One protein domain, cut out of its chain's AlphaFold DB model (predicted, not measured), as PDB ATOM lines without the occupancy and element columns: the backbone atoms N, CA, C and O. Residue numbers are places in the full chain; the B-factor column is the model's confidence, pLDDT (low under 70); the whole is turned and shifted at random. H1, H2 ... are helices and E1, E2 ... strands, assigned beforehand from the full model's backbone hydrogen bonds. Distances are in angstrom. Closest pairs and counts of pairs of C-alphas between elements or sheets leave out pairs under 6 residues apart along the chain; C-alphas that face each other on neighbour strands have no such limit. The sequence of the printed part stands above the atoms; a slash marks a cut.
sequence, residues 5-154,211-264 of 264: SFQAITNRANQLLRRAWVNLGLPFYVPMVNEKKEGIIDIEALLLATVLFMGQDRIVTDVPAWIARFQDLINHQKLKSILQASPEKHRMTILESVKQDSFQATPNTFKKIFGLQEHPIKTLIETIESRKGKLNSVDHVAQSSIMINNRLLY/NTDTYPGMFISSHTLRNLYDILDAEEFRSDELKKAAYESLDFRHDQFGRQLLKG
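Overview. This is residues 5 to 154 and 211 to 264 of the 264 residues of an uncharacterized protein of Deltaproteobacteria bacterium (UniProt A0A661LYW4). A compact cluster of helices is built round H3, with H1 and H12 packing on it as a three-helix bundle, H14 beside H1 and H12, and H13 folding back on H12 at one end of the longest axis. H5 and H6 also pack on H3, H8 packs on H5, H4, H7 and H9 make a group toward the opposite end, and H10 and H11 form a corner. The printed part has 204 residues with fourteen named helices and one named strand, in the order H1 to H11, E1, H12 to H14; its class is mostly helix. It is compact, with a radius of gyration of the C-alphas of 16.9 A and spans of 51 by 45 by 31 A.

Along the chain. H1, residues 5 to 23, begins at C-alpha 5 (-17.805, 58.259, 10.030) and is 27.4 A long. H2 is residues 35 to 38, H3 43 to 52 (14.1 A), H4 59 to 69 (14.8 A), H5 76 to 85 (14.2 A), H6 88 to 98 (15.3 A), H7 101 to 105, H8 108 to 114, H9 122 to 132 (15.3 A), H10 138 to 144 and H11 146 to 154. After the cut come E1, residues 218 to 220, H12, 222 to 235 (20.3 A), H13, 240 to 248, and H14, 256 to 262, ending at C-alpha 262 (-23.833, 49.641, 7.676).

Arrangement. H3 and H12 are the hubs, touching four helices each; their closest C-alphas, Ala 45 and Ser 222, are 5.3 A apart, at a shallow tilt of 17 degrees, the same way. H1 touches H3 with residues 14 to 20 alone (Leu 17 and Thr 50, C-alphas 6.4 A), opposite ways. H14 touches H1 (C-alphas of Ala 13 and Leu 261, 6.3 A). H12 and H13 form a helical hairpin at 9 degrees (C-alphas of Ala 234 and Lys 243, 5.1 A). H6 touches H3, about perpendicular at 89 degrees (C-alphas of Leu 52 and Ile 94, 5.5 A). H5 touches H3 (C-alphas of Glu 44 and Leu 79, 5.1 A) and H8 (Lys 80 and Ile 113, 6.0 A). H9 touches H4 (C-alphas of Ala 65 and Lys 132, 4.9 A) and H7 (Ala 105 and Ile 125, 5.9 A). H10 and H11 touch only at the corner (C-alphas of Ala 142 and Asn 149, 4.6 A). H2 touches no helix. E1 pairs with no named strand, but residues 40 to 41 pair with it, parallel. Every O i to N i+4 pair is within hydrogen-bond range in H1, H3, H5, H6, H9 and H11 to H14; in H4 6 of 7 are, in H8 and H10 2 of 3, and in H7 0 of 1, with 1 of 2 O i to N i+3 pairs.

Size, cuts and confidence. The two C-alphas farthest apart, those of Lys 122 and Glu 241, are 51.4 A apart. Residues 155 to 210 are not printed, and C-alphas 154 and 211 are 18.2 A apart across this cut. The link from H1 to H2, 11 residues, is long. Residues 56 and 264 have pLDDT under 70; the mean of the printed part is 92.4.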
ATOM      1  N   SER A   5     -16.955  59.150  10.848       73.25
ATOM      2  CA  SER A   5     -17.805  58.259  10.030       73.25
ATOM      3  C   SER A   5     -17.045  57.577   8.885       73.25
ATOM      4  O   SER A   5     -17.045  56.349   8.794       73.25
ATOM      5  N   PHE A   6     -16.293  58.338   8.081       83.75
ATOM      6  CA  PHE A   6     -15.520  57.794   6.956       83.75
ATOM      7  C   PHE A   6     -14.416  56.831   7.414       83.75
ATOM      8  O   PHE A   6     -14.236  55.744   6.856       83.75
ATOM      9  N   GLN A   7     -13.693  57.199   8.477       87.12
ATOM     10  CA  GLN A   7     -12.663  56.338   9.057       87.12
ATOM     11  C   GLN A   7     -13.278  55.078   9.679       87.12
ATOM     12  O   GLN A   7     -12.710  53.995   9.535       87.12
ATOM     13  N   ALA A   8     -14.445  55.178  10.330       88.44
ATOM     14  CA  ALA A   8     -15.152  54.009  10.854       88.44
ATOM     15  C   ALA A   8     -15.606  53.062   9.734       88.44
ATOM     16  O   ALA A   8     -15.382  51.853   9.842       88.44
ATOM     17  N   ILE A   9     -16.162  53.596   8.641       90.50
ATOM     18  CA  ILE A   9     -16.542  52.818   7.452       90.50
ATOM     19  C   ILE A   9     -15.314  52.122   6.868       90.50
ATOM     20  O   ILE A   9     -15.339  50.911   6.664       90.50
ATOM     21  N   THR A  10     -14.211  52.848   6.684       91.38
ATOM     22  CA  THR A  10     -12.956  52.298   6.153       91.38
ATOM     23  C   THR A  10     -12.399  51.190   7.048       91.38
ATOM     24  O   THR A  10     -12.049  50.110   6.570       91.38
ATOM     25  N   ASN A  11     -12.363  51.407   8.364       91.56
ATOM     26  CA  ASN A  11     -11.890  50.412   9.327       91.56
ATOM     27  C   ASN A  11     -12.755  49.147   9.299       91.56
ATOM     28  O   ASN A  11     -12.229  48.031   9.297       91.56
ATOM     29  N   ARG A  12     -14.080  49.305   9.240       93.00
ATOM     30  CA  ARG A  12     -15.019  48.183   9.195       93.00
ATOM     31  C   ARG A  12     -14.968  47.441   7.864       93.00
ATOM     32  O   ARG A  12     -14.948  46.211   7.865       93.00
ATOM     33  N   ALA A  13     -14.871  48.159   6.746       94.75
ATOM     34  CA  ALA A  13     -14.657  47.568   5.430       94.75
ATOM     35  C   ALA A  13     -13.376  46.725   5.433       94.75
ATOM     36  O   ALA A  13     -13.422  45.548   5.087       94.75
ATOM     37  N   ASN A  14     -12.265  47.265   5.943       94.00
ATOM     38  CA  ASN A  14     -10.998  46.539   6.051       94.00
ATOM     39  C   ASN A  14     -11.095  45.276   6.917       94.00
ATOM     40  O   ASN A  14     -10.539  44.236   6.555       94.00
ATOM     41  N   GLN A  15     -11.837  45.313   8.027       93.69
ATOM     42  CA  GLN A  15     -12.097  44.111   8.825       93.69
ATOM     43  C   GLN A  15     -12.864  43.050   8.021       93.69
ATOM     44  O   GLN A  15     -12.446  41.892   7.992       93.69
ATOM     45  N   LEU A  16     -13.948  43.426   7.335       96.12
ATOM     46  CA  LEU A  16     -14.750  42.505   6.523       96.12
ATOM     47  C   LEU A  16     -13.962  41.933   5.333       96.12
ATOM     48  O   LEU A  16     -14.038  40.733   5.066       96.12
ATOM     49  N   LEU A  17     -13.160  42.762   4.659       96.69
ATOM     50  CA  LEU A  17     -12.285  42.349   3.560       96.69
ATOM     51  C   LEU A  17     -11.257  41.322   4.037       96.69
ATOM     52  O   LEU A  17     -11.084  40.284   3.401       96.69
ATOM     53  N   ARG A  18     -10.621  41.549   5.196       95.75
ATOM     54  CA  ARG A  18      -9.686  40.578   5.781       95.75
ATOM     55  C   ARG A  18     -10.366  39.241   6.063       95.75
ATOM     56  O   ARG A  18      -9.789  38.217   5.723       95.75
ATOM     57  N   ARG A  19     -11.592  39.225   6.603       96.50
ATOM     58  CA  ARG A  19     -12.351  37.975   6.825       96.50
ATOM     59  C   ARG A  19     -12.563  37.190   5.525       96.50
ATOM     60  O   ARG A  19     -12.391  35.971   5.512       96.50
ATOM     61  N   ALA A  20     -12.905  37.879   4.433       97.25
ATOM     62  CA  ALA A  20     -13.050  37.257   3.115       97.25
ATOM     63  C   ALA A  20     -11.710  36.724   2.584       97.25
ATOM     64  O   ALA A  20     -11.644  35.613   2.064       97.25
ATOM     65  N   TRP A  21     -10.621  37.460   2.795       96.81
ATOM     66  CA  TRP A  21      -9.280  37.018   2.429       96.81
ATOM     67  C   TRP A  21      -8.770  35.818   3.231       96.81
ATOM     68  O   TRP A  21      -8.078  34.977   2.659       96.81
ATOM     69  N   VAL A  22      -9.127  35.685   4.514       95.56
ATOM     70  CA  VAL A  22      -8.825  34.462   5.280       95.56
ATOM     71  C   VAL A  22      -9.537  33.262   4.657       95.56
ATOM     72  O   VAL A  22      -8.933  32.200   4.527       95.56
ATOM     73  N   ASN A  23     -10.773  33.442   4.176       95.12
ATOM     74  CA  ASN A  23     -11.486  32.394   3.440       95.12
ATOM     75  C   ASN A  23     -10.762  31.982   2.143       95.12
ATOM     76  O   ASN A  23     -10.893  30.845   1.699       95.12
ATOM     77  N   LEU A  24      -9.965  32.887   1.567       95.69
ATOM     78  CA  LEU A  24      -9.110  32.649   0.401       95.69
ATOM     79  C   LEU A  24      -7.652  32.314   0.764       95.69
ATOM     80  O   LEU A  24      -6.780  32.306  -0.104       95.69
ATOM     81  N   GLY A  25      -7.368  32.004   2.030       93.56
ATOM     82  CA  GLY A  25      -6.069  31.493   2.467       93.56
ATOM     83  C   GLY A  25      -5.006  32.545   2.786       93.56
ATOM     84  O   GLY A  25      -3.829  32.183   2.875       93.56
ATOM     85  N   LEU A  26      -5.379  33.819   2.974       94.56
ATOM     86  CA  LEU A  26      -4.472  34.805   3.572       94.56
ATOM     87  C   LEU A  26      -4.385  34.621   5.101       94.56
ATOM     88  O   LEU A  26      -5.414  34.485   5.764       94.56
ATOM     89  N   PRO A  27      -3.179  34.664   5.698       90.88
ATOM     90  CA  PRO A  27      -2.974  34.369   7.115       90.88
ATOM     91  C   PRO A  27      -3.204  35.610   7.997       90.88
ATOM     92  O   PRO A  27      -2.270  36.129   8.619       90.88
ATOM     93  N   PHE A  28      -4.440  36.114   8.033       91.25
ATOM     94  CA  PHE A  28      -4.852  37.161   8.973       91.25
ATOM     95  C   PHE A  28      -5.488  36.561  10.231       91.25
ATOM     96  O   PHE A  28      -6.209  35.570  10.170       91.25
ATOM     97  N   TYR A  29      -5.272  37.210  11.377       90.69
ATOM     98  CA  TYR A  29      -5.845  36.813  12.667       90.69
ATOM     99  C   TYR A  29      -7.279  37.342  12.840       90.69
ATOM    100  O   TYR A  29      -7.566  38.114  13.751       90.69
ATOM    101  N   VAL A  30      -8.174  36.973  11.922       93.12
ATOM    102  CA  VAL A  30      -9.611  37.296  11.959       93.12
ATOM    103  C   VAL A  30     -10.426  36.066  11.538       93.12
ATOM    104  O   VAL A  30      -9.904  35.222  10.808       93.12
ATOM    105  N   PRO A  31     -11.690  35.921  11.973       94.56
ATOM    106  CA  PRO A  31     -12.505  34.773  11.582       94.56
ATOM    107  C   PRO A  31     -12.781  34.758  10.073       94.56
ATOM    108  O   PRO A  31     -13.029  35.798   9.466       94.56
ATOM    109  N   MET A  32     -12.811  33.567   9.476       94.94
ATOM    110  CA  MET A  32     -13.241  33.381   8.085       94.94
ATOM    111  C   MET A  32     -14.707  33.794   7.894       94.94
ATOM    112  O   MET A  32     -15.525  33.699   8.813       94.94
ATOM    113  N   VAL A  33     -15.051  34.216   6.679       96.38
ATOM    114  CA  VAL A  33     -16.451  34.274   6.236       96.38
ATOM    115  C   VAL A  33     -16.965  32.848   6.082       96.38
ATOM    116  O   VAL A  33     -16.381  32.052   5.355       96.38
ATOM    117  N   ASN A  34     -18.083  32.515   6.722       95.00
ATOM    118  CA  ASN A  34     -18.740  31.238   6.464       95.00
ATOM    119  C   ASN A  34     -19.634  31.377   5.228       95.00
ATOM    120  O   ASN A  34     -20.791  31.766   5.369       95.00
ATOM    121  N   GLU A  35     -19.144  31.049   4.026       95.38
ATOM    122  CA  GLU A  35     -19.924  31.289   2.797       95.38
ATOM    123  C   GLU A  35     -21.289  30.574   2.785       95.38
ATOM    124  O   GLU A  35     -22.253  31.067   2.197       95.38
ATOM    125  N   LYS A  36     -21.425  29.458   3.521       93.38
ATOM    126  CA  LYS A  36     -22.705  28.747   3.656       93.38
ATOM    127  C   LYS A  36     -23.752  29.525   4.463       93.38
ATOM    128  O   LYS A  36     -24.947  29.285   4.287       93.38
ATOM    129  N   LYS A  37     -23.329  30.432   5.351       93.94
ATOM    130  CA  LYS A  37     -24.200  31.239   6.230       93.94
ATOM    131  C   LYS A  37     -24.228  32.724   5.871       93.94
ATOM    132  O   LYS A  37     -25.241  33.378   6.088       93.94
ATOM    133  N   GLU A  38     -23.131  33.249   5.345       95.00
ATOM    134  CA  GLU A  38     -22.926  34.675   5.087       95.00
ATOM    135  C   GLU A  38     -22.966  35.018   3.595       95.00
ATOM    136  O   GLU A  38     -23.215  36.167   3.247       95.00
ATOM    137  N   GLY A  39     -22.796  34.034   2.711       95.75
ATOM    138  CA  GLY A  39     -22.859  34.217   1.265       95.75
ATOM    139  C   GLY A  39     -21.516  34.034   0.564       95.75
ATOM    140  O   GLY A  39     -20.453  34.029   1.178       95.75
ATOM    141  N   ILE A  40     -21.590  33.866  -0.750       97.12
ATOM    142  CA  ILE A  40     -20.462  33.495  -1.611       97.12
ATOM    143  C   ILE A  40     -19.544  34.699  -1.852       97.12
ATOM    144  O   ILE A  40     -20.029  35.819  -2.030       97.12
ATOM    145  N   ILE A  41     -18.231  34.477  -1.895       97.81
ATOM    146  CA  ILE A  41     -17.250  35.518  -2.213       97.81
ATOM    147  C   ILE A  41     -16.963  35.527  -3.716       97.81
ATOM    148  O   ILE A  41     -16.487  34.545  -4.280       97.81
ATOM    149  N   ASP A  42     -17.220  36.666  -4.358       97.56
ATOM    150  CA  ASP A  42     -16.721  36.969  -5.697       97.56
ATOM    151  C   ASP A  42     -15.307  37.558  -5.619       97.56
ATOM    152  O   ASP A  42     -15.094  38.629  -5.046       97.56
ATOM    153  N   ILE A  43     -14.335  36.856  -6.194       96.88
ATOM    154  CA  ILE A  43     -12.905  37.163  -6.052       96.88
ATOM    155  C   ILE A  43     -12.537  38.458  -6.758       96.88
ATOM    156  O   ILE A  43     -11.786  39.263  -6.212       96.88
ATOM    157  N   GLU A  44     -13.065  38.685  -7.961       98.12
ATOM    158  CA  GLU A  44     -12.740  39.897  -8.712       98.12
ATOM    159  C   GLU A  44     -13.326  41.130  -8.022       98.12
ATOM    160  O   GLU A  44     -12.673  42.172  -7.950       98.12
ATOM    161  N   ALA A  45     -14.523  40.994  -7.446       97.94
ATOM    162  CA  ALA A  45     -15.113  42.058  -6.648       97.94
ATOM    163  C   ALA A  45     -14.342  42.299  -5.343       97.94
ATOM    164  O   ALA A  45     -14.095  43.450  -4.987       97.94
ATOM    165  N   LEU A  46     -13.920  41.229  -4.655       98.25
ATOM    166  CA  LEU A  46     -13.095  41.322  -3.452       98.25
ATOM    167  C   LEU A  46     -11.764  42.019  -3.733       98.25
ATOM    168  O   LEU A  46     -11.363  42.877  -2.952       98.25
ATOM    169  N   LEU A  47     -11.097  41.684  -4.839       97.38
ATOM    170  CA  LEU A  47      -9.849  42.322  -5.256       97.38
ATOM    171  C   LEU A  47     -10.027  43.832  -5.413       97.38
ATOM    172  O   LEU A  47      -9.305  44.598  -4.778       97.38
ATOM    173  N   LEU A  48     -11.012  44.267  -6.201       97.56
ATOM    174  CA  LEU A  48     -11.242  45.693  -6.436       97.56
ATOM    175  C   LEU A  48     -11.710  46.427  -5.176       97.56
ATOM    176  O   LEU A  48     -11.262  47.543  -4.934       97.56
ATOM    177  N   ALA A  49     -12.540  45.800  -4.337       97.44
ATOM    178  CA  ALA A  49     -12.953  46.386  -3.062       97.44
ATOM    179  C   ALA A  49     -11.760  46.516  -2.112       97.44
ATOM    180  O   ALA A  49     -11.608  47.517  -1.423       97.44
ATOM    181  N   THR A  50     -10.866  45.529  -2.112       96.12
ATOM    182  CA  THR A  50      -9.645  45.575  -1.307       96.12
ATOM    183  C   THR A  50      -8.732  46.702  -1.742       96.12
ATOM    184  O   THR A  50      -8.228  47.416  -0.888       96.12
ATOM    185  N   VAL A  51      -8.547  46.884  -3.050       94.44
ATOM    186  CA  VAL A  51      -7.769  48.003  -3.593       94.44
ATOM    187  C   VAL A  51      -8.410  49.345  -3.233       94.44
ATOM    188  O   VAL A  51      -7.699  50.263  -2.845       94.44
ATOM    189  N   LEU A  52      -9.739  49.453  -3.309       93.00
ATOM    190  CA  LEU A  52     -10.477  50.679  -2.995       93.00
ATOM    191  C   LEU A  52     -10.275  51.155  -1.546       93.00
ATOM    192  O   LEU A  52     -10.217  52.354  -1.304       93.00
ATOM    193  N   PHE A  53     -10.157  50.223  -0.595       90.94
ATOM    194  CA  PHE A  53      -9.957  50.511   0.833       90.94
ATOM    195  C   PHE A  53      -8.513  50.270   1.308       90.94
ATOM    196  O   PHE A  53      -8.244  50.254   2.514       90.94
ATOM    197  N   MET A  54      -7.582  50.061   0.372       84.75
ATOM    198  CA  MET A  54      -6.212  49.667   0.676       84.75
ATOM    199  C   MET A  54      -5.464  50.779   1.413       84.75
ATOM    200  O   MET A  54      -5.228  51.855   0.870       84.75
ATOM    201  N   GLY A  55      -5.049  50.500   2.650       73.94
ATOM    202  CA  GLY A  55      -4.097  51.331   3.392       73.94
ATOM    203  C   GLY A  55      -2.651  50.858   3.212       73.94
ATOM    204  O   GLY A  55      -2.385  49.881   2.518       73.94
ATOM    205  N   GLN A  56      -1.702  51.496   3.906       68.44
ATOM    206  CA  GLN A  56      -0.281  51.097   3.921       68.44
ATOM    207  C   GLN A  56       0.012  49.873   4.817       68.44
ATOM    208  O   GLN A  56       1.026  49.818   5.510       68.44
ATOM    209  N   ASP A  57      -0.893  48.897   4.864       77.44
ATOM    210  CA  ASP A  57      -0.748  47.721   5.721       77.44
ATOM    211  C   ASP A  57      -0.204  46.501   4.955       77.44
ATOM    212  O   ASP A  57       0.193  46.569   3.796       77.44
ATOM    213  N   ARG A  58      -0.174  45.338   5.611       82.50
ATOM    214  CA  ARG A  58       0.344  44.093   5.031       82.50
ATOM    215  C   ARG A  58      -0.391  43.650   3.749       82.50
ATOM    216  O   ARG A  58       0.208  42.940   2.934       82.50
ATOM    217  N   ILE A  59      -1.642  44.068   3.543       88.19
ATOM    218  CA  ILE A  59      -2.469  43.692   2.389       88.19
ATOM    219  C   ILE A  59      -1.823  44.113   1.066       88.19
ATOM    220  O   ILE A  59      -1.963  43.396   0.075       88.19
ATOM    221  N   VAL A  60      -1.026  45.191   1.079       89.50
ATOM    222  CA  VAL A  60      -0.305  45.702  -0.098       89.50
ATOM    223  C   VAL A  60       0.717  44.707  -0.642       89.50
ATOM    224  O   VAL A  60       1.084  44.806  -1.802       89.50
ATOM    225  N   THR A  61       1.170  43.741   0.168       91.81
ATOM    226  CA  THR A  61       2.101  42.676  -0.261       91.81
ATOM    227  C   THR A  61       1.450  41.296  -0.295       91.81
ATOM    228  O   THR A  61       1.754  40.500  -1.183       91.81
ATOM    229  N   ASP A  62       0.526  41.004   0.626       93.94
ATOM    230  CA  ASP A  62      -0.152  39.706   0.670       93.94
ATOM    231  C   ASP A  62      -1.109  39.521  -0.529       93.94
ATOM    232  O   ASP A  62      -1.179  38.421  -1.076       93.94
ATOM    233  N   VAL A  63      -1.805  40.573  -0.989       95.31
ATOM    234  CA  VAL A  63      -2.717  40.479  -2.149       95.31
ATOM    235  C   VAL A  63      -1.965  40.279  -3.469       95.31
ATOM    236  O   VAL A  63      -2.330  39.354  -4.196       95.31
ATOM    237  N   PRO A  64      -0.891  41.027  -3.796       95.44
ATOM    238  CA  PRO A  64      -0.064  40.706  -4.961       95.44
ATOM    239  C   PRO A  64       0.498  39.280  -4.939       95.44
ATOM    240  O   PRO A  64       0.478  38.600  -5.965       95.44
ATOM    241  N   ALA A  65       0.924  38.787  -3.771       96.12
ATOM    242  CA  ALA A  65       1.367  37.402  -3.617       96.12
ATOM    243  C   ALA A  65       0.237  36.390  -3.856       96.12
ATOM    244  O   ALA A  65       0.464  35.352  -4.482       96.12
ATOM    245  N   TRP A  66      -0.983  36.703  -3.408       97.00
ATOM    246  CA  TRP A  66      -2.168  35.899  -3.689       97.00
ATOM    247  C   TRP A  66      -2.467  35.853  -5.188       97.00
ATOM    248  O   TRP A  66      -2.608  34.769  -5.747       97.00
ATOM    249  N   ILE A  67      -2.464  37.007  -5.862       96.69
ATOM    250  CA  ILE A  67      -2.665  37.102  -7.315       96.69
ATOM    251  C   ILE A  67      -1.613  36.272  -8.060       96.69
ATOM    252  O   ILE A  67      -1.962  35.521  -8.964       96.69
ATOM    253  N   ALA A  68      -0.336  36.373  -7.677       95.06
ATOM    254  CA  ALA A  68       0.744  35.619  -8.310       95.06
ATOM    255  C   ALA A  68       0.594  34.099  -8.127       95.06
ATOM    256  O   ALA A  68       0.879  33.332  -9.045       95.06
ATOM    257  N   ARG A  69       0.132  33.654  -6.953       95.06
ATOM    258  CA  ARG A  69      -0.080  32.231  -6.652       95.06
ATOM    259  C   ARG A  69      -1.303  31.650  -7.349       95.06
ATOM    260  O   ARG A  69      -1.251  30.521  -7.822       95.06
ATOM    261  N   PHE A  70      -2.398  32.401  -7.364       95.44
ATOM    262  CA  PHE A  70      -3.722  31.930  -7.761       95.44
ATOM    263  C   PHE A  70      -4.190  32.561  -9.079       95.44
ATOM    264  O   PHE A  70      -5.388  32.686  -9.316       95.44
ATOM    265  N   GLN A  71      -3.252  32.958  -9.945       94.19
ATOM    266  CA  GLN A  71      -3.545  33.700 -11.178       94.19
ATOM    267  C   GLN A  71      -4.548  32.995 -12.095       94.19
ATOM    268  O   GLN A  71      -5.361  33.661 -12.737       94.19
ATOM    269  N   ASP A  72      -4.511  31.661 -12.119       93.62
ATOM    270  CA  ASP A  72      -5.379  30.834 -12.955       93.62
ATOM    271  C   ASP A  72      -6.805  30.764 -12.408       93.62
ATOM    272  O   ASP A  72      -7.727  30.454 -13.152       93.62
ATOM    273  N   LEU A  73      -7.005  31.106 -11.129       95.12
ATOM    274  CA  LEU A  73      -8.312  31.151 -10.475       95.12
ATOM    275  C   LEU A  73      -9.044  32.479 -10.685       95.12
ATOM    276  O   LEU A  73     -10.225  32.573 -10.347       95.12
ATOM    277  N   ILE A  74      -8.369  33.492 -11.233       96.88
ATOM    278  CA  ILE A  74      -8.925  34.826 -11.473       96.88
ATOM    279  C   ILE A  74      -9.545  34.874 -12.868       96.88
ATOM    280  O   ILE A  74      -8.890  34.617 -13.879       96.88
ATOM    281  N   ASN A  75     -10.805  35.293 -12.942       97.31
ATOM    282  CA  ASN A  75     -11.444  35.603 -14.210       97.31
ATOM    283  C   ASN A  75     -11.005  37.003 -14.669       97.31
ATOM    284  O   ASN A  75     -11.672  38.007 -14.416       97.31
ATOM    285  N   HIS A  76      -9.863  37.077 -15.358       96.50
ATOM    286  CA  HIS A  76      -9.255  38.331 -15.833       96.50
ATOM    287  C   HIS A  76     -10.191  39.168 -16.717       96.50
ATOM    288  O   HIS A  76     -10.183  40.397 -16.646       96.50
ATOM    289  N   GLN A  77     -11.045  38.517 -17.517       95.88
ATOM    290  CA  GLN A  77     -12.032  39.217 -18.339       95.88
ATOM    291  C   GLN A  77     -13.099  39.895 -17.474       95.88
ATOM    292  O   GLN A  77     -13.446  41.046 -17.723       95.88
ATOM    293  N   LYS A  78     -13.595  39.203 -16.446       97.62
ATOM    294  CA  LYS A  78     -14.547  39.767 -15.487       97.62
ATOM    295  C   LYS A  78     -13.924  40.886 -14.663       97.62
ATOM    296  O   LYS A  78     -14.537  41.938 -14.539       97.62
ATOM    297  N   LEU A  79     -12.696  40.704 -14.173       97.88
ATOM    298  CA  LEU A  79     -11.962  41.739 -13.441       97.88
ATOM    299  C   LEU A  79     -11.859  43.029 -14.263       97.88
ATOM    300  O   LEU A  79     -12.189  44.109 -13.774       97.88
ATOM    301  N   LYS A  80     -11.478  42.898 -15.541       97.44
ATOM    302  CA  LYS A  80     -11.440  44.012 -16.492       97.44
ATOM    303  C   LYS A  80     -12.818  44.649 -16.686       97.44
ATOM    304  O   LYS A  80     -12.916  45.871 -16.662       97.44
ATOM    305  N   SER A  81     -13.868  43.850 -16.876       97.50
ATOM    306  CA  SER A  81     -15.226  44.367 -17.074       97.50
ATOM    307  C   SER A  81     -15.750  45.127 -15.854       97.50
ATOM    308  O   SER A  81     -16.294  46.214 -16.028       97.50
ATOM    309  N   ILE A  82     -15.516  44.626 -14.635       97.75
ATOM    310  CA  ILE A  82     -15.901  45.330 -13.403       97.75
ATOM    311  C   ILE A  82     -15.160  46.666 -13.303       97.75
ATOM    312  O   ILE A  82     -15.803  47.691 -13.109       97.75
ATOM    313  N   LEU A  83     -13.838  46.678 -13.518       97.19
ATOM    314  CA  LEU A  83     -13.038  47.909 -13.493       97.19
ATOM    315  C   LEU A  83     -13.512  48.944 -14.528       97.19
ATOM    316  O   LEU A  83     -13.512  50.142 -14.261       97.19
ATOM    317  N   GLN A  84     -13.899  48.493 -15.723       96.19
ATOM    318  CA  GLN A  84     -14.411  49.369 -16.781       96.19
ATOM    319  C   GLN A  84     -15.800  49.932 -16.463       96.19
ATOM    320  O   GLN A  84     -16.098  51.045 -16.891       96.19
ATOM    321  N   ALA A  85     -16.624  49.178 -15.733       95.94
ATOM    322  CA  ALA A  85     -17.953  49.595 -15.302       95.94
ATOM    323  C   ALA A  85     -17.938  50.505 -14.059       95.94
ATOM    324  O   ALA A  85     -18.952  51.136 -13.766       95.94
ATOM    325  N   SER A  86     -16.821  50.576 -13.327       97.00
ATOM    326  CA  SER A  86     -16.660  51.485 -12.189       97.00
ATOM    327  C   SER A  86     -16.780  52.958 -12.622       97.00
ATOM    328  O   SER A  86     -16.218  53.328 -13.660       97.00
ATOM    329  N   PRO A  87     -17.436  53.824 -11.821       97.06
ATOM    330  CA  PRO A  87     -17.430  55.268 -12.044       97.06
ATOM    331  C   PRO A  87     -16.003  55.815 -12.135       97.06
ATOM    332  O   PRO A  87     -15.102  55.326 -11.448       97.06
ATOM    333  N   GLU A  88     -15.794  56.834 -12.971       96.88
ATOM    334  CA  GLU A  88     -14.455  57.335 -13.305       96.88
ATOM    335  C   GLU A  88     -13.630  57.692 -12.067       96.88
ATOM    336  O   GLU A  88     -12.497  57.230 -11.949       96.88
ATOM    337  N   LYS A  89     -14.229  58.419 -11.117       96.06
ATOM    338  CA  LYS A  89     -13.622  58.785  -9.832       96.06
ATOM    339  C   LYS A  89     -13.014  57.570  -9.118       96.06
ATOM    340  O   LYS A  89     -11.807  57.524  -8.900       96.06
ATOM    341  N   HIS A  90     -13.818  56.547  -8.821       96.06
ATOM    342  CA  HIS A  90     -13.345  55.358  -8.104       96.06
ATOM    343  C   HIS A  90     -12.422  54.478  -8.947       96.06
ATOM    344  O   HIS A  90     -11.496  53.869  -8.412       96.06
ATOM    345  N   ARG A  91     -12.635  54.418 -10.267       96.31
ATOM    346  CA  ARG A  91     -11.726  53.723 -11.183       96.31
ATOM    347  C   ARG A  91     -10.326  54.331 -11.114       96.31
ATOM    348  O   ARG A  91      -9.356  53.582 -11.051       96.31
ATOM    349  N   MET A  92     -10.217  55.659 -11.090       95.31
ATOM    350  CA  MET A  92      -8.936  56.352 -10.942       95.31
ATOM    351  C   MET A  92      -8.294  56.074  -9.582       95.31
ATOM    352  O   MET A  92      -7.127  55.697  -9.554       95.31
ATOM    353  N   THR A  93      -9.059  56.115  -8.484       93.50
ATOM    354  CA  THR A  93      -8.563  55.730  -7.148       93.50
ATOM    355  C   THR A  93      -8.005  54.305  -7.123       93.50
ATOM    356  O   THR A  93      -6.929  54.058  -6.576       93.50
ATOM    357  N   ILE A  94      -8.703  53.355  -7.755       95.00
ATOM    358  CA  ILE A  94      -8.240  51.969  -7.884       95.00
ATOM    359  C   ILE A  94      -6.938  51.917  -8.691       95.00
ATOM    360  O   ILE A  94      -5.984  51.281  -8.251       95.00
ATOM    361  N   LEU A  95      -6.877  52.597  -9.842       94.25
ATOM    362  CA  LEU A  95      -5.692  52.637 -10.708       94.25
ATOM    363  C   LEU A  95      -4.474  53.267 -10.018       94.25
ATOM    364  O   LEU A  95      -3.355  52.804 -10.213       94.25
ATOM    365  N   GLU A  96      -4.668  54.306  -9.213       91.88
ATOM    366  CA  GLU A  96      -3.604  54.918  -8.412       91.88
ATOM    367  C   GLU A  96      -3.120  53.972  -7.311       91.88
ATOM    368  O   GLU A  96      -1.915  53.794  -7.129       91.88
ATOM    369  N   SER A  97      -4.047  53.288  -6.641       90.56
ATOM    370  CA  SER A  97      -3.731  52.347  -5.562       90.56
ATOM    371  C   SER A  97      -2.971  51.112  -6.062       90.56
ATOM    372  O   SER A  97      -2.052  50.643  -5.396       90.56
ATOM    373  N   VAL A  98      -3.278  50.598  -7.258       90.81
ATOM    374  CA  VAL A  98      -2.515  49.482  -7.859       90.81
ATOM    375  C   VAL A  98      -1.188  49.904  -8.482       90.81
ATOM    376  O   VAL A  98      -0.373  49.041  -8.782       90.81
ATOM    377  N   LYS A  99      -0.930  51.200  -8.701       86.00
ATOM    378  CA  LYS A  99       0.376  51.660  -9.213       86.00
ATOM    379  C   LYS A  99       1.494  51.567  -8.174       86.00
ATOM    380  O   LYS A  99       2.654  51.720  -8.547       86.00
ATOM    381  N   GLN A 100       1.156  51.281  -6.917       79.25
ATOM    382  CA  GLN A 100       2.109  50.971  -5.855       79.25
ATOM    383  C   GLN A 100       3.072  49.855  -6.279       79.25
ATOM    384  O   GLN A 100       2.659  48.881  -6.917       79.25
ATOM    385  N   ASP A 101       4.338  49.971  -5.866       79.19
ATOM    386  CA  ASP A 101       5.422  49.081  -6.300       79.19
ATOM    387  C   ASP A 101       5.042  47.604  -6.178       79.19
ATOM    388  O   ASP A 101       5.245  46.836  -7.114       79.19
ATOM    389  N   SER A 102       4.388  47.211  -5.082       89.00
ATOM    390  CA  SER A 102       4.053  45.812  -4.799       89.00
ATOM    391  C   SER A 102       3.226  45.108  -5.880       89.00
ATOM    392  O   SER A 102       3.423  43.916  -6.122       89.00
ATOM    393  N   PHE A 103       2.336  45.821  -6.573       92.19
ATOM    394  CA  PHE A 103       1.525  45.241  -7.649       92.19
ATOM    395  C   PHE A 103       2.294  45.095  -8.970       92.19
ATOM    396  O   PHE A 103       1.885  44.300  -9.819       92.19
ATOM    397  N   GLN A 104       3.441  45.762  -9.136       91.06
ATOM    398  CA  GLN A 104       4.325  45.586 -10.301       91.06
ATOM    399  C   GLN A 104       4.906  44.161 -10.374       91.06
ATOM    400  O   GLN A 104       5.307  43.696 -11.440       91.06
ATOM    401  N   ALA A 105       4.926  43.441  -9.247       91.75
ATOM    402  CA  ALA A 105       5.358  42.046  -9.155       91.75
ATOM    403  C   ALA A 105       4.240  41.020  -9.449       91.75
ATOM    404  O   ALA A 105       4.455  39.818  -9.309       91.75
ATOM    405  N   THR A 106       3.051  41.462  -9.872       94.19
ATOM    406  CA  THR A 106       1.968  40.560 -10.302       94.19
ATOM    407  C   THR A 106       2.184  40.026 -11.733       94.19
ATOM    408  O   THR A 106       2.963  40.596 -12.508       94.19
ATOM    409  N   PRO A 107       1.504  38.928 -12.129       93.62
ATOM    410  CA  PRO A 107       1.605  38.369 -13.477       93.62
ATOM    411  C   PRO A 107       1.201  39.349 -14.587       93.62
ATOM    412  O   PRO A 107       0.348  40.218 -14.404       93.62
ATOM    413  N   ASN A 108       1.761  39.163 -15.788       93.38
ATOM    414  CA  ASN A 108       1.548  40.059 -16.934       93.38
ATOM    415  C   ASN A 108       0.070  40.221 -17.329       93.38
ATOM    416  O   ASN A 108      -0.326  41.292 -17.781       93.38
ATOM    417  N   THR A 109      -0.757  39.189 -17.158       93.31
ATOM    418  CA  THR A 109      -2.207  39.260 -17.409       93.31
ATOM    419  C   THR A 109      -2.888  40.287 -16.510       93.31
ATOM    420  O   THR A 109      -3.641  41.119 -17.010       93.31
ATOM    421  N   PHE A 110      -2.555  40.293 -15.217       95.12
ATOM    422  CA  PHE A 110      -3.040  41.284 -14.260       95.12
ATOM    423  C   PHE A 110      -2.486  42.673 -14.591       95.12
ATOM    424  O   PHE A 110      -3.256  43.618 -14.758       95.12
ATOM    425  N   LYS A 111      -1.167  42.797 -14.797       94.50
ATOM    426  CA  LYS A 111      -0.520  44.080 -15.127       94.50
ATOM    427  C   LYS A 111      -1.143  44.767 -16.343       94.50
ATOM    428  O   LYS A 111      -1.374  45.972 -16.304       94.50
ATOM    429  N   LYS A 112      -1.493  44.006 -17.386       94.62
ATOM    430  CA  LYS A 112      -2.156  44.526 -18.595       94.62
ATOM    431  C   LYS A 112      -3.537  45.127 -18.332       94.62
ATOM    432  O   LYS A 112      -3.912  46.064 -19.027       94.62
ATOM    433  N   ILE A 113      -4.295  44.614 -17.359       95.75
ATOM    434  CA  ILE A 113      -5.618  45.162 -17.010       95.75
ATOM    435  C   ILE A 113      -5.476  46.561 -16.403       95.75
ATOM    436  O   ILE A 113      -6.279  47.440 -16.706       95.75
ATOM    437  N   PHE A 114      -4.446  46.762 -15.581       94.56
ATOM    438  CA  PHE A 114      -4.239  47.989 -14.810       94.56
ATOM    439  C   PHE A 114      -3.183  48.937 -15.407       94.56
ATOM    440  O   PHE A 114      -2.929  49.998 -14.844       94.56
ATOM    441  N   GLY A 115      -2.571  48.582 -16.541       92.62
ATOM    442  CA  GLY A 115      -1.538  49.397 -17.193       92.62
ATOM    443  C   GLY A 115      -0.250  49.528 -16.371       92.62
ATOM    444  O   GLY A 115       0.355  50.597 -16.353       92.62
ATOM    445  N   LEU A 116       0.141  48.468 -15.657       91.94
ATOM    446  CA  LEU A 116       1.349  48.442 -14.824       91.94
ATOM    447  C   LEU A 116       2.609  48.180 -15.664       91.94
ATOM    448  O   LEU A 116       2.545  47.537 -16.713       91.94
ATOM    449  N   GLN A 117       3.757  48.669 -15.192       82.25
ATOM    450  CA  GLN A 117       5.050  48.499 -15.855       82.25
ATOM    451  C   GLN A 117       5.616  47.090 -15.614       82.25
ATOM    452  O   GLN A 117       5.279  46.404 -14.651       82.25
ATOM    453  N   GLU A 118       6.489  46.616 -16.507       74.19
ATOM    454  CA  GLU A 118       6.949  45.222 -16.469       74.19
ATOM    455  C   GLU A 118       8.193  44.967 -15.606       74.19
ATOM    456  O   GLU A 118       8.605  43.814 -15.484       74.19
ATOM    457  N   HIS A 119       8.762  45.993 -14.968       81.81
ATOM    458  CA  HIS A 119      10.077  45.909 -14.324       81.81
ATOM    459  C   HIS A 119      10.024  46.180 -12.808       81.81
ATOM    460  O   HIS A 119      10.506  47.219 -12.356       81.81
ATOM    461  N   PRO A 120       9.454  45.262 -11.999       84.38
ATOM    462  CA  PRO A 120       9.526  45.363 -10.546       84.38
ATOM    463  C   PRO A 120      10.971  45.210 -10.053       84.38
ATOM    464  O   PRO A 120      11.770  44.456 -10.611       84.38
ATOM    465  N   ILE A 121      11.297  45.899  -8.960       87.56
ATOM    466  CA  ILE A 121      12.617  45.829  -8.321       87.56
ATOM    467  C   ILE A 121      12.835  44.422  -7.733       87.56
ATOM    468  O   ILE A 121      11.911  43.800  -7.208       87.56
ATOM    469  N   LYS A 122      14.074  43.914  -7.775       88.94
ATOM    470  CA  LYS A 122      14.425  42.553  -7.321       88.94
ATOM    471  C   LYS A 122      13.991  42.246  -5.880       88.94
ATOM    472  O   LYS A 122      13.407  41.196  -5.631       88.94
ATOM    473  N   THR A 123      14.230  43.170  -4.950       89.75
ATOM    474  CA  THR A 123      13.859  43.029  -3.528       89.75
ATOM    475  C   THR A 123      12.357  42.839  -3.333       89.75
ATOM    476  O   THR A 123      11.913  42.104  -2.446       89.75
ATOM    477  N   LEU A 124      11.553  43.468  -4.191       89.25
ATOM    478  CA  LEU A 124      10.116  43.289  -4.175       89.25
ATOM    479  C   LEU A 124       9.723  41.895  -4.673       89.25
ATOM    480  O   LEU A 124       8.900  41.247  -4.032       89.25
ATOM    481  N   ILE A 125      10.315  41.417  -5.773       90.31
ATOM    482  CA  ILE A 125      10.060  40.060  -6.286       90.31
ATOM    483  C   ILE A 125      10.337  39.025  -5.188       90.31
ATOM    484  O   ILE A 125       9.494  38.174  -4.913       90.31
ATOM    485  N   GLU A 126      11.478  39.138  -4.506       93.06
ATOM    486  CA  GLU A 126      11.855  38.256  -3.393       93.06
ATOM    487  C   GLU A 126      10.841  38.319  -2.239       93.06
ATOM    488  O   GLU A 126      10.466  37.291  -1.668       93.06
ATOM    489  N   THR A 127      10.337  39.518  -1.929       92.69
ATOM    490  CA  THR A 127       9.293  39.712  -0.915       92.69
ATOM    491  C   THR A 127       7.995  39.007  -1.309       92.69
ATOM    492  O   THR A 127       7.424  38.276  -0.497       92.69
ATOM    493  N   ILE A 128       7.533  39.185  -2.548       93.62
ATOM    494  CA  ILE A 128       6.301  38.566  -3.049       93.62
ATOM    495  C   ILE A 128       6.427  37.041  -3.107       93.62
ATOM    496  O   ILE A 128       5.512  36.348  -2.658       93.62
ATOM    497  N   GLU A 129       7.562  36.500  -3.548       92.88
ATOM    498  CA  GLU A 129       7.814  35.053  -3.545       92.88
ATOM    499  C   GLU A 129       7.835  34.473  -2.120       92.88
ATOM    500  O   GLU A 129       7.189  33.457  -1.847       92.88
ATOM    501  N   SER A 130       8.472  35.164  -1.168       93.81
ATOM    502  CA  SER A 130       8.449  34.782   0.251       93.81
ATOM    503  C   SER A 130       7.028  34.768   0.827       93.81
ATOM    504  O   SER A 130       6.659  33.859   1.578       93.81
ATOM    505  N   ARG A 131       6.193  35.757   0.474       93.12
ATOM    506  CA  ARG A 131       4.781  35.809   0.888       93.12
ATOM    507  C   ARG A 131       3.963  34.697   0.247       93.12
ATOM    508  O   ARG A 131       3.227  34.017   0.956       93.12
ATOM    509  N   LYS A 132       4.142  34.461  -1.052       92.88
ATOM    510  CA  LYS A 132       3.484  33.393  -1.818       92.88
ATOM    511  C   LYS A 132       3.761  32.007  -1.233       92.88
ATOM    512  O   LYS A 132       2.858  31.168  -1.230       92.88
ATOM    513  N   GLY A 133       4.962  31.774  -0.698       89.50
ATOM    514  CA  GLY A 133       5.322  30.535   0.003       89.50
ATOM    515  C   GLY A 133       4.569  30.296   1.321       89.50
ATOM    516  O   GLY A 133       4.509  29.163   1.786       89.50
ATOM    517  N   LYS A 134       3.962  31.336   1.910       90.50
ATOM    518  CA  LYS A 134       3.203  31.274   3.176       90.50
ATOM    519  C   LYS A 134       1.691  31.145   2.973       90.50
ATOM    520  O   LYS A 134       0.948  31.137   3.950       90.50
ATOM    521  N   LEU A 135       1.235  31.114   1.723       93.38
ATOM    522  CA  LEU A 135      -0.179  31.004   1.381       93.38
ATOM    523  C   LEU A 135      -0.624  29.543   1.341       93.38
ATOM    524  O   LEU A 135       0.141  28.656   0.954       93.38
ATOM    525  N   ASN A 136      -1.894  29.311   1.669       91.94
ATOM    526  CA  ASN A 136      -2.502  27.983   1.625       91.94
ATOM    527  C   ASN A 136      -2.453  27.351   0.217       91.94
ATOM    528  O   ASN A 136      -2.230  28.017  -0.801       91.94
ATOM    529  N   SER A 137      -2.618  26.029   0.135       91.75
ATOM    530  CA  SER A 137      -2.758  25.332  -1.151       91.75
ATOM    531  C   SER A 137      -4.089  25.672  -1.830       91.75
ATOM    532  O   SER A 137      -5.043  26.096  -1.176       91.75
ATOM    533  N   VAL A 138      -4.152  25.460  -3.147       93.00
ATOM    534  CA  VAL A 138      -5.394  25.592  -3.927       93.00
ATOM    535  C   VAL A 138      -6.490  24.694  -3.351       93.00
ATOM    536  O   VAL A 138      -7.597  25.173  -3.126       93.00
ATOM    537  N   ASP A 139      -6.163  23.442  -3.022       91.62
ATOM    538  CA  ASP A 139      -7.119  22.483  -2.455       91.62
ATOM    539  C   ASP A 139      -7.706  22.962  -1.127       91.62
ATOM    540  O   ASP A 139      -8.903  22.830  -0.887       91.62
ATOM    541  N   HIS A 140      -6.879  23.563  -0.269       91.44
ATOM    542  CA  HIS A 140      -7.351  24.108   0.998       91.44
ATOM    543  C   HIS A 140      -8.299  25.295   0.777       91.44
ATOM    544  O   HIS A 140      -9.354  25.362   1.399       91.44
ATOM    545  N   VAL A 141      -7.968  26.203  -0.146       93.12
ATOM    546  CA  VAL A 141      -8.844  27.336  -0.495       93.12
ATOM    547  C   VAL A 141     -10.154  26.865  -1.144       93.12
ATOM    548  O   VAL A 141     -11.213  27.448  -0.916       93.12
ATOM    549  N   ALA A 142     -10.122  25.784  -1.924       94.19
ATOM    550  CA  ALA A 142     -11.314  25.205  -2.538       94.19
ATOM    551  C   ALA A 142     -12.285  24.590  -1.519       94.19
ATOM    552  O   ALA A 142     -13.488  24.542  -1.768       94.19
ATOM    553  N   GLN A 143     -11.796  24.150  -0.357       93.00
ATOM    554  CA  GLN A 143     -12.655  23.644   0.719       93.00
ATOM    555  C   GLN A 143     -13.463  24.760   1.394       93.00
ATOM    556  O   GLN A 143     -14.565  24.508   1.887       93.00
ATOM    557  N   SER A 144     -12.932  25.984   1.416       92.50
ATOM    558  CA  SER A 144     -13.537  27.137   2.086       92.50
ATOM    559  C   SER A 144     -14.309  28.067   1.144       92.50
ATOM    560  O   SER A 144     -15.248  28.729   1.592       92.50
ATOM    561  N   SER A 145     -13.978  28.106  -0.153       95.69
ATOM    562  CA  SER A 145     -14.652  28.962  -1.139       95.69
ATOM    563  C   SER A 145     -15.433  28.175  -2.193       95.69
ATOM    564  O   SER A 145     -14.879  27.421  -2.997       95.69
ATOM    565  N   ILE A 146     -16.742  28.424  -2.244       95.81
ATOM    566  CA  ILE A 146     -17.686  27.807  -3.181       95.81
ATOM    567  C   ILE A 146     -17.352  28.213  -4.621       95.81
ATOM    568  O   ILE A 146     -17.380  27.368  -5.519       95.81
ATOM    569  N   MET A 147     -17.018  29.488  -4.851       96.00
ATOM    570  CA  MET A 147     -16.670  29.974  -6.189       96.00
ATOM    571  C   MET A 147     -15.371  29.337  -6.694       96.00
ATOM    572  O   MET A 147     -15.336  28.879  -7.836       96.00
ATOM    573  N   ILE A 148     -14.332  29.234  -5.853       96.50
ATOM    574  CA  ILE A 148     -13.084  28.551  -6.231       96.50
ATOM    575  C   ILE A 148     -13.327  27.081  -6.542       96.50
ATOM    576  O   ILE A 148     -12.874  26.606  -7.581       96.50
ATOM    577  N   ASN A 149     -14.081  26.378  -5.697       95.88
ATOM    578  CA  ASN A 149     -14.397  24.977  -5.935       95.88
ATOM    579  C   ASN A 149     -15.072  24.772  -7.303       95.88
ATOM    580  O   ASN A 149     -14.653  23.932  -8.097       95.88
ATOM    581  N   ASN A 150     -16.068  25.595  -7.640       95.44
ATOM    582  CA  ASN A 150     -16.712  25.520  -8.952       95.44
ATOM    583  C   ASN A 150     -15.775  25.910 -10.103       95.44
ATOM    584  O   ASN A 150     -15.872  25.321 -11.177       95.44
ATOM    585  N   ARG A 151     -14.859  26.866  -9.911       96.31
ATOM    586  CA  ARG A 151     -13.871  27.234 -10.939       96.31
ATOM    587  C   ARG A 151     -12.874  26.115 -11.225       96.31
ATOM    588  O   ARG A 151     -12.498  25.927 -12.379       96.31
ATOM    589  N   LEU A 152     -12.497  25.333 -10.215       95.62
ATOM    590  CA  LEU A 152     -11.669  24.140 -10.408       95.62
ATOM    591  C   LEU A 152     -12.404  23.042 -11.188       95.62
ATOM    592  O   LEU A 152     -11.789  22.342 -11.987       95.62
ATOM    593  N   LEU A 153     -13.720  22.913 -10.998       93.81
ATOM    594  CA  LEU A 153     -14.535  21.892 -11.668       93.81
ATOM    595  C   LEU A 153     -14.952  22.272 -13.095       93.81
ATOM    596  O   LEU A 153     -15.040  21.407 -13.965       93.81
ATOM    597  N   TYR A 154     -15.249  23.548 -13.340       94.00
ATOM    598  CA  TYR A 154     -15.895  24.011 -14.576       94.00
ATOM    599  C   TYR A 154     -15.075  25.056 -15.351       94.00
ATOM    600  O   TYR A 154     -15.571  25.630 -16.325       94.00
ATOM    601  N   ASN A 211     -30.919  18.467  -6.804       75.31
ATOM    602  CA  ASN A 211     -30.814  19.057  -5.474       75.31
ATOM    603  C   ASN A 211     -29.343  19.207  -5.094       75.31
ATOM    604  O   ASN A 211     -28.574  18.247  -5.132       75.31
ATOM    605  N   THR A 212     -28.965  20.420  -4.718       81.44
ATOM    606  CA  THR A 212     -27.632  20.745  -4.216       81.44
ATOM    607  C   THR A 212     -27.748  21.688  -3.040       81.44
ATOM    608  O   THR A 212     -28.759  22.379  -2.915       81.44
ATOM    609  N   ASP A 213     -26.686  21.787  -2.245       84.31
ATOM    610  CA  ASP A 213     -26.565  22.842  -1.246       84.31
ATOM    611  C   ASP A 213     -26.865  24.204  -1.874       84.31
ATOM    612  O   ASP A 213     -26.374  24.537  -2.962       84.31
ATOM    613  N   THR A 214     -27.701  24.966  -1.173       88.69
ATOM    614  CA  THR A 214     -28.070  26.323  -1.553       88.69
ATOM    615  C   THR A 214     -27.598  27.323  -0.505       88.69
ATOM    616  O   THR A 214     -27.645  27.056   0.702       88.69
ATOM    617  N   TYR A 215     -27.193  28.502  -0.964       91.06
ATOM    618  CA  TYR A 215     -26.515  29.535  -0.185       91.06
ATOM    619  C   TYR A 215     -27.338  30.830  -0.130       91.06
ATOM    620  O   TYR A 215     -28.123  31.094  -1.040       91.06
ATOM    621  N   PRO A 216     -27.212  31.645   0.928       89.19
ATOM    622  CA  PRO A 216     -28.133  32.758   1.180       89.19
ATOM    623  C   PRO A 216     -28.003  33.940   0.203       89.19
ATOM    624  O   PRO A 216     -28.921  34.752   0.113       89.19
ATOM    625  N   GLY A 217     -26.889  34.056  -0.523       93.25
ATOM    626  CA  GLY A 217     -26.606  35.203  -1.386       93.25
ATOM    627  C   GLY A 217     -25.120  35.338  -1.686       93.25
ATOM    628  O   GLY A 217     -24.364  34.373  -1.551       93.25
ATOM    629  N   MET A 218     -24.710  36.555  -2.042       95.56
ATOM    630  CA  MET A 218     -23.303  36.927  -2.126       95.56
ATOM    631  C   MET A 218     -22.885  37.603  -0.822       95.56
ATOM    632  O   MET A 218     -23.605  38.449  -0.284       95.56
ATOM    633  N   PHE A 219     -21.707  37.238  -0.326       97.25
ATOM    634  CA  PHE A 219     -21.024  38.059   0.657       97.25
ATOM    635  C   PHE A 219     -20.543  39.335  -0.021       97.25
ATOM    636  O   PHE A 219     -20.969  40.416   0.356       97.25
ATOM    637  N   ILE A 220     -19.751  39.191  -1.082       97.44
ATOM    638  CA  ILE A 220     -19.232  40.293  -1.893       97.44
ATOM    639  C   ILE A 220     -19.412  39.975  -3.377       97.44
ATOM    640  O   ILE A 220     -19.264  38.825  -3.789       97.44
ATOM    641  N   SER A 221     -19.774  40.981  -4.172       96.12
ATOM    642  CA  SER A 221     -20.015  40.874  -5.618       96.12
ATOM    643  C   SER A 221     -19.777  42.209  -6.331       96.12
ATOM    644  O   SER A 221     -19.546  43.233  -5.687       96.12
ATOM    645  N   SER A 222     -19.891  42.245  -7.661       94.81
ATOM    646  CA  SER A 222     -19.873  43.518  -8.405       94.81
ATOM    647  C   SER A 222     -20.980  44.491  -7.960       94.81
ATOM    648  O   SER A 222     -20.829  45.706  -8.067       94.81
ATOM    649  N   HIS A 223     -22.092  43.980  -7.419       94.50
ATOM    650  CA  HIS A 223     -23.141  44.814  -6.841       94.50
ATOM    651  C   HIS A 223     -22.700  45.454  -5.522       94.50
ATOM    652  O   HIS A 223     -22.949  46.635  -5.318       94.50
ATOM    653  N   THR A 224     -21.952  44.720  -4.694       96.56
ATOM    654  CA  THR A 224     -21.318  45.272  -3.489       96.56
ATOM    655  C   THR A 224     -20.412  46.448  -3.839       96.56
ATOM    656  O   THR A 224     -20.455  47.459  -3.159       96.56
ATOM    657  N   LEU A 225     -19.627  46.361  -4.920       96.69
ATOM    658  CA  LEU A 225     -18.780  47.480  -5.351       96.69
ATOM    659  C   LEU A 225     -19.579  48.739  -5.681       96.69
ATOM    660  O   LEU A 225     -19.163  49.817  -5.277       96.69
ATOM    661  N   ARG A 226     -20.728  48.603  -6.356       95.12
ATOM    662  CA  ARG A 226     -21.626  49.740  -6.621       95.12
ATOM    663  C   ARG A 226     -22.097  50.387  -5.322       95.12
ATOM    664  O   ARG A 226     -21.898  51.579  -5.151       95.12
ATOM    665  N   ASN A 227     -22.577  49.582  -4.375       96.19
ATOM    666  CA  ASN A 227     -22.969  50.093  -3.063       96.19
ATOM    667  C   ASN A 227     -21.796  50.756  -2.325       96.19
ATOM    668  O   ASN A 227     -21.993  51.755  -1.647       96.19
ATOM    669  N   LEU A 228     -20.572  50.229  -2.441       96.31
ATOM    670  CA  LEU A 228     -19.393  50.841  -1.823       96.31
ATOM    671  C   LEU A 228     -19.054  52.198  -2.441       96.31
ATOM    672  O   LEU A 228     -18.686  53.103  -1.702       96.31
ATOM    673  N   TYR A 229     -19.197  52.354  -3.758       95.94
ATOM    674  CA  TYR A 229     -19.050  53.648  -4.429       95.94
ATOM    675  C   TYR A 229     -20.073  54.654  -3.902       95.94
ATOM    676  O   TYR A 229     -19.687  55.707  -3.403       95.94
ATOM    677  N   ASP A 230     -21.349  54.268  -3.883       95.44
ATOM    678  CA  ASP A 230     -22.437  55.118  -3.394       95.44
ATOM    679  C   ASP A 230     -22.261  55.482  -1.907       95.44
ATOM    680  O   ASP A 230     -22.530  56.611  -1.506       95.44
ATOM    681  N   ILE A 231     -21.753  54.558  -1.078       94.69
ATOM    682  CA  ILE A 231     -21.433  54.825   0.334       94.69
ATOM    683  C   ILE A 231     -20.297  55.845   0.460       94.69
ATOM    684  O   ILE A 231     -20.395  56.755   1.281       94.69
ATOM    685  N   LEU A 232     -19.223  55.696  -0.319       93.56
ATOM    686  CA  LEU A 232     -18.087  56.622  -0.290       93.56
ATOM    687  C   LEU A 232     -18.494  58.018  -0.771       93.56
ATOM    688  O   LEU A 232     -18.106  59.003  -0.151       93.56
ATOM    689  N   ASP A 233     -19.305  58.100  -1.824       94.00
ATOM    690  CA  ASP A 233     -19.828  59.369  -2.331       94.00
ATOM    691  C   ASP A 233     -20.794  60.021  -1.328       94.00
ATOM    692  O   ASP A 233     -20.719  61.227  -1.090       94.00
ATOM    693  N   ALA A 234     -21.645  59.234  -0.661       93.19
ATOM    694  CA  ALA A 234     -22.532  59.737   0.387       93.19
ATOM    695  C   ALA A 234     -21.767  60.327   1.580       93.19
ATOM    696  O   ALA A 234     -22.219  61.300   2.190       93.19
ATOM    697  N   GLU A 235     -20.597  59.773   1.908       91.19
ATOM    698  CA  GLU A 235     -19.750  60.281   2.989       91.19
ATOM    699  C   GLU A 235     -19.156  61.668   2.714       91.19
ATOM    700  O   GLU A 235     -18.795  62.365   3.663       91.19
ATOM    701  N   GLU A 236     -19.121  62.105   1.454       90.50
ATOM    702  CA  GLU A 236     -18.679  63.447   1.065       90.50
ATOM    703  C   GLU A 236     -19.776  64.510   1.225       90.50
ATOM    704  O   GLU A 236     -19.484  65.714   1.229       90.50
ATOM    705  N   PHE A 237     -21.041  64.103   1.389       89.50
ATOM    706  CA  PHE A 237     -22.124  65.048   1.623       89.50
ATOM    707  C   PHE A 237     -21.976  65.739   2.976       89.50
ATOM    708  O   PHE A 237     -21.851  65.114   4.028       89.50
ATOM    709  N   ARG A 238     -22.072  67.072   2.946       87.12
ATOM    710  CA  ARG A 238     -22.132  67.906   4.155       87.12
ATOM    711  C   ARG A 238     -23.505  67.883   4.832       87.12
ATOM    712  O   ARG A 238     -23.595  68.263   5.990       87.12
ATOM    713  N   SER A 239     -24.558  67.519   4.094       92.38
ATOM    714  CA  SER A 239     -25.930  67.443   4.603       92.38
ATOM    715  C   SER A 239     -26.248  66.022   5.056       92.38
ATOM    716  O   SER A 239     -26.190  65.089   4.250       92.38
ATOM    717  N   ASP A 240     -26.643  65.879   6.320       89.50
ATOM    718  CA  ASP A 240     -27.074  64.602   6.898       89.50
ATOM    719  C   ASP A 240     -28.337  64.056   6.218       89.50
ATOM    720  O   ASP A 240     -28.504  62.844   6.093       89.50
ATOM    721  N   GLU A 241     -29.208  64.935   5.719       91.88
ATOM    722  CA  GLU A 241     -30.418  64.555   4.982       91.88
ATOM    723  C   GLU A 241     -30.068  63.903   3.642       91.88
ATOM    724  O   GLU A 241     -30.606  62.848   3.308       91.88
ATOM    725  N   LEU A 242     -29.120  64.492   2.900       91.69
ATOM    726  CA  LEU A 242     -28.635  63.924   1.638       91.69
ATOM    727  C   LEU A 242     -27.890  62.609   1.871       91.69
ATOM    728  O   LEU A 242     -28.092  61.652   1.126       91.69
ATOM    729  N   LYS A 243     -27.079  62.538   2.932       91.31
ATOM    730  CA  LYS A 243     -26.390  61.306   3.334       91.31
ATOM    731  C   LYS A 243     -27.385  60.192   3.666       91.31
ATOM    732  O   LYS A 243     -27.260  59.079   3.156       91.31
ATOM    733  N   LYS A 244     -28.417  60.497   4.457       90.56
ATOM    734  CA  LYS A 244     -29.481  59.548   4.801       90.56
ATOM    735  C   LYS A 244     -30.242  59.074   3.561       90.56
ATOM    736  O   LYS A 244     -30.407  57.869   3.386       90.56
ATOM    737  N   ALA A 245     -30.649  59.992   2.685       92.06
ATOM    738  CA  ALA A 245     -31.349  59.651   1.448       92.06
ATOM    739  C   ALA A 245     -30.498  58.761   0.525       92.06
ATOM    740  O   ALA A 245     -31.017  57.819  -0.077       92.06
ATOM    741  N   ALA A 246     -29.187  59.009   0.452       92.19
ATOM    742  CA  ALA A 246     -28.273  58.168  -0.312       92.19
ATOM    743  C   ALA A 246     -28.236  56.734   0.241       92.19
ATOM    744  O   ALA A 246     -28.410  55.781  -0.517       92.19
ATOM    745  N   TYR A 247     -28.123  56.567   1.563       91.50
ATOM    746  CA  TYR A 247     -28.142  55.245   2.201       91.50
ATOM    747  C   TYR A 247     -29.472  54.503   2.059       91.50
ATOM    748  O   TYR A 247     -29.471  53.281   1.907       91.50
ATOM    749  N   GLU A 248     -30.601  55.213   2.061       91.25
ATOM    750  CA  GLU A 248     -31.926  54.620   1.840       91.25
ATOM    751  C   GLU A 248     -32.120  54.096   0.408       91.25
ATOM    752  O   GLU A 248     -32.966  53.229   0.185       91.25
ATOM    753  N   SER A 249     -31.326  54.575  -0.555       91.25
ATOM    754  CA  SER A 249     -31.410  54.138  -1.956       91.25
ATOM    755  C   SER A 249     -30.589  52.881  -2.282       91.25
ATOM    756  O   SER A 249     -30.766  52.299  -3.356       91.25
ATOM    757  N   LEU A 250     -29.733  52.426  -1.360       93.25
ATOM    758  CA  LEU A 250     -28.870  51.256  -1.547       93.25
ATOM    759  C   LEU A 250     -29.681  49.949  -1.604       93.25
ATOM    760  O   LEU A 250     -30.495  49.654  -0.725       93.25
ATOM    761  N   ASP A 251     -29.409  49.106  -2.607       91.44
ATOM    762  CA  ASP A 251     -29.993  47.764  -2.697       91.44
ATOM    763  C   ASP A 251     -29.057  46.733  -2.062       91.44
ATOM    764  O   ASP A 251     -27.965  46.444  -2.539       91.44
ATOM    765  N   PHE A 252     -29.512  46.109  -0.980       90.88
ATOM    766  CA  PHE A 252     -28.746  45.072  -0.305       90.88
ATOM    767  C   PHE A 252     -29.269  43.658  -0.542       90.88
ATOM    768  O   PHE A 252     -28.849  42.739   0.162       90.88
ATOM    769  N   ARG A 253     -30.220  43.422  -1.458       84.75
ATOM    770  CA  ARG A 253     -30.940  42.135  -1.592       84.75
ATOM    771  C   ARG A 253     -30.020  40.908  -1.631       84.75
ATOM    772  O   ARG A 253     -30.365  39.893  -1.025       84.75
ATOM    773  N   HIS A 254     -28.849  41.029  -2.255       82.50
ATOM    774  CA  HIS A 254     -27.828  39.979  -2.323       82.50
ATOM    775  C   HIS A 254     -26.427  40.455  -1.917       82.50
ATOM    776  O   HIS A 254     -25.455  39.821  -2.301       82.50
ATOM    777  N   ASP A 255     -26.321  41.546  -1.158       92.44
ATOM    778  CA  ASP A 255     -25.045  42.119  -0.723       92.44
ATOM    779  C   ASP A 255     -24.919  42.051   0.802       92.44
ATOM    780  O   ASP A 255     -25.322  42.964   1.526       92.44
ATOM    781  N   GLN A 256     -24.400  40.931   1.313       95.44
ATOM    782  CA  GLN A 256     -24.221  40.777   2.754       95.44
ATOM    783  C   GLN A 256     -23.072  41.645   3.287       95.44
ATOM    784  O   GLN A 256     -23.156  42.083   4.435       95.44
ATOM    785  N   PHE A 257     -22.034  41.927   2.494       97.06
ATOM    786  CA  PHE A 257     -20.943  42.821   2.884       97.06
ATOM    787  C   PHE A 257     -21.480  44.220   3.181       97.06
ATOM    788  O   PHE A 257     -21.269  44.713   4.286       97.06
ATOM    789  N   GLY A 258     -22.244  44.820   2.260       94.88
ATOM    790  CA  GLY A 258     -22.857  46.136   2.459       94.88
ATOM    791  C   GLY A 258     -23.786  46.182   3.677       94.88
ATOM    792  O   GLY A 258     -23.668  47.075   4.517       94.88
ATOM    793  N   ARG A 259     -24.624  45.148   3.874       94.06
ATOM    794  CA  ARG A 259     -25.445  45.026   5.100       94.06
ATOM    795  C   ARG A 259     -24.596  44.984   6.360       94.06
ATOM    796  O   ARG A 259     -24.945  45.607   7.355       94.06
ATOM    797  N   GLN A 260     -23.529  44.186   6.365       94.81
ATOM    798  CA  GLN A 260     -22.652  44.071   7.528       94.81
ATOM    799  C   GLN A 260     -21.845  45.346   7.753       94.81
ATOM    800  O   GLN A 260     -21.519  45.620   8.903       94.81
ATOM    801  N   LEU A 261     -21.540  46.118   6.711       94.38
ATOM    802  CA  LEU A 261     -20.825  47.384   6.811       94.38
ATOM    803  C   LEU A 261     -21.673  48.454   7.512       94.38
ATOM    804  O   LEU A 261     -21.172  49.105   8.422       94.38
ATOM    805  N   LEU A 262     -22.956  48.579   7.156       90.12
ATOM    806  CA  LEU A 262     -23.833  49.641   7.676       90.12
ATOM    807  C   LEU A 262     -24.660  49.264   8.917       90.12
ATOM    808  O   LEU A 262     -25.319  50.119   9.491       90.12
ATOM    809  N   LYS A 263     -24.632  48.007   9.380       82.50
ATOM    810  CA  LYS A 263     -25.267  47.576  10.648       82.50
ATOM    811  C   LYS A 263     -24.493  48.049  11.897       82.50
ATOM    812  O   LYS A 263     -24.248  47.250  12.798       82.50
ATOM    813  N   GLY A 264     -23.952  49.263  11.897       56.56
ATOM    814  CA  GLY A 264     -23.164  49.847  12.990       56.56
ATOM    815  C   GLY A 264     -23.928  50.877  13.766       56.56
ATOM    816  O   GLY A 264     -24.616  51.668  13.097       56.56
TER     817      GLY A 264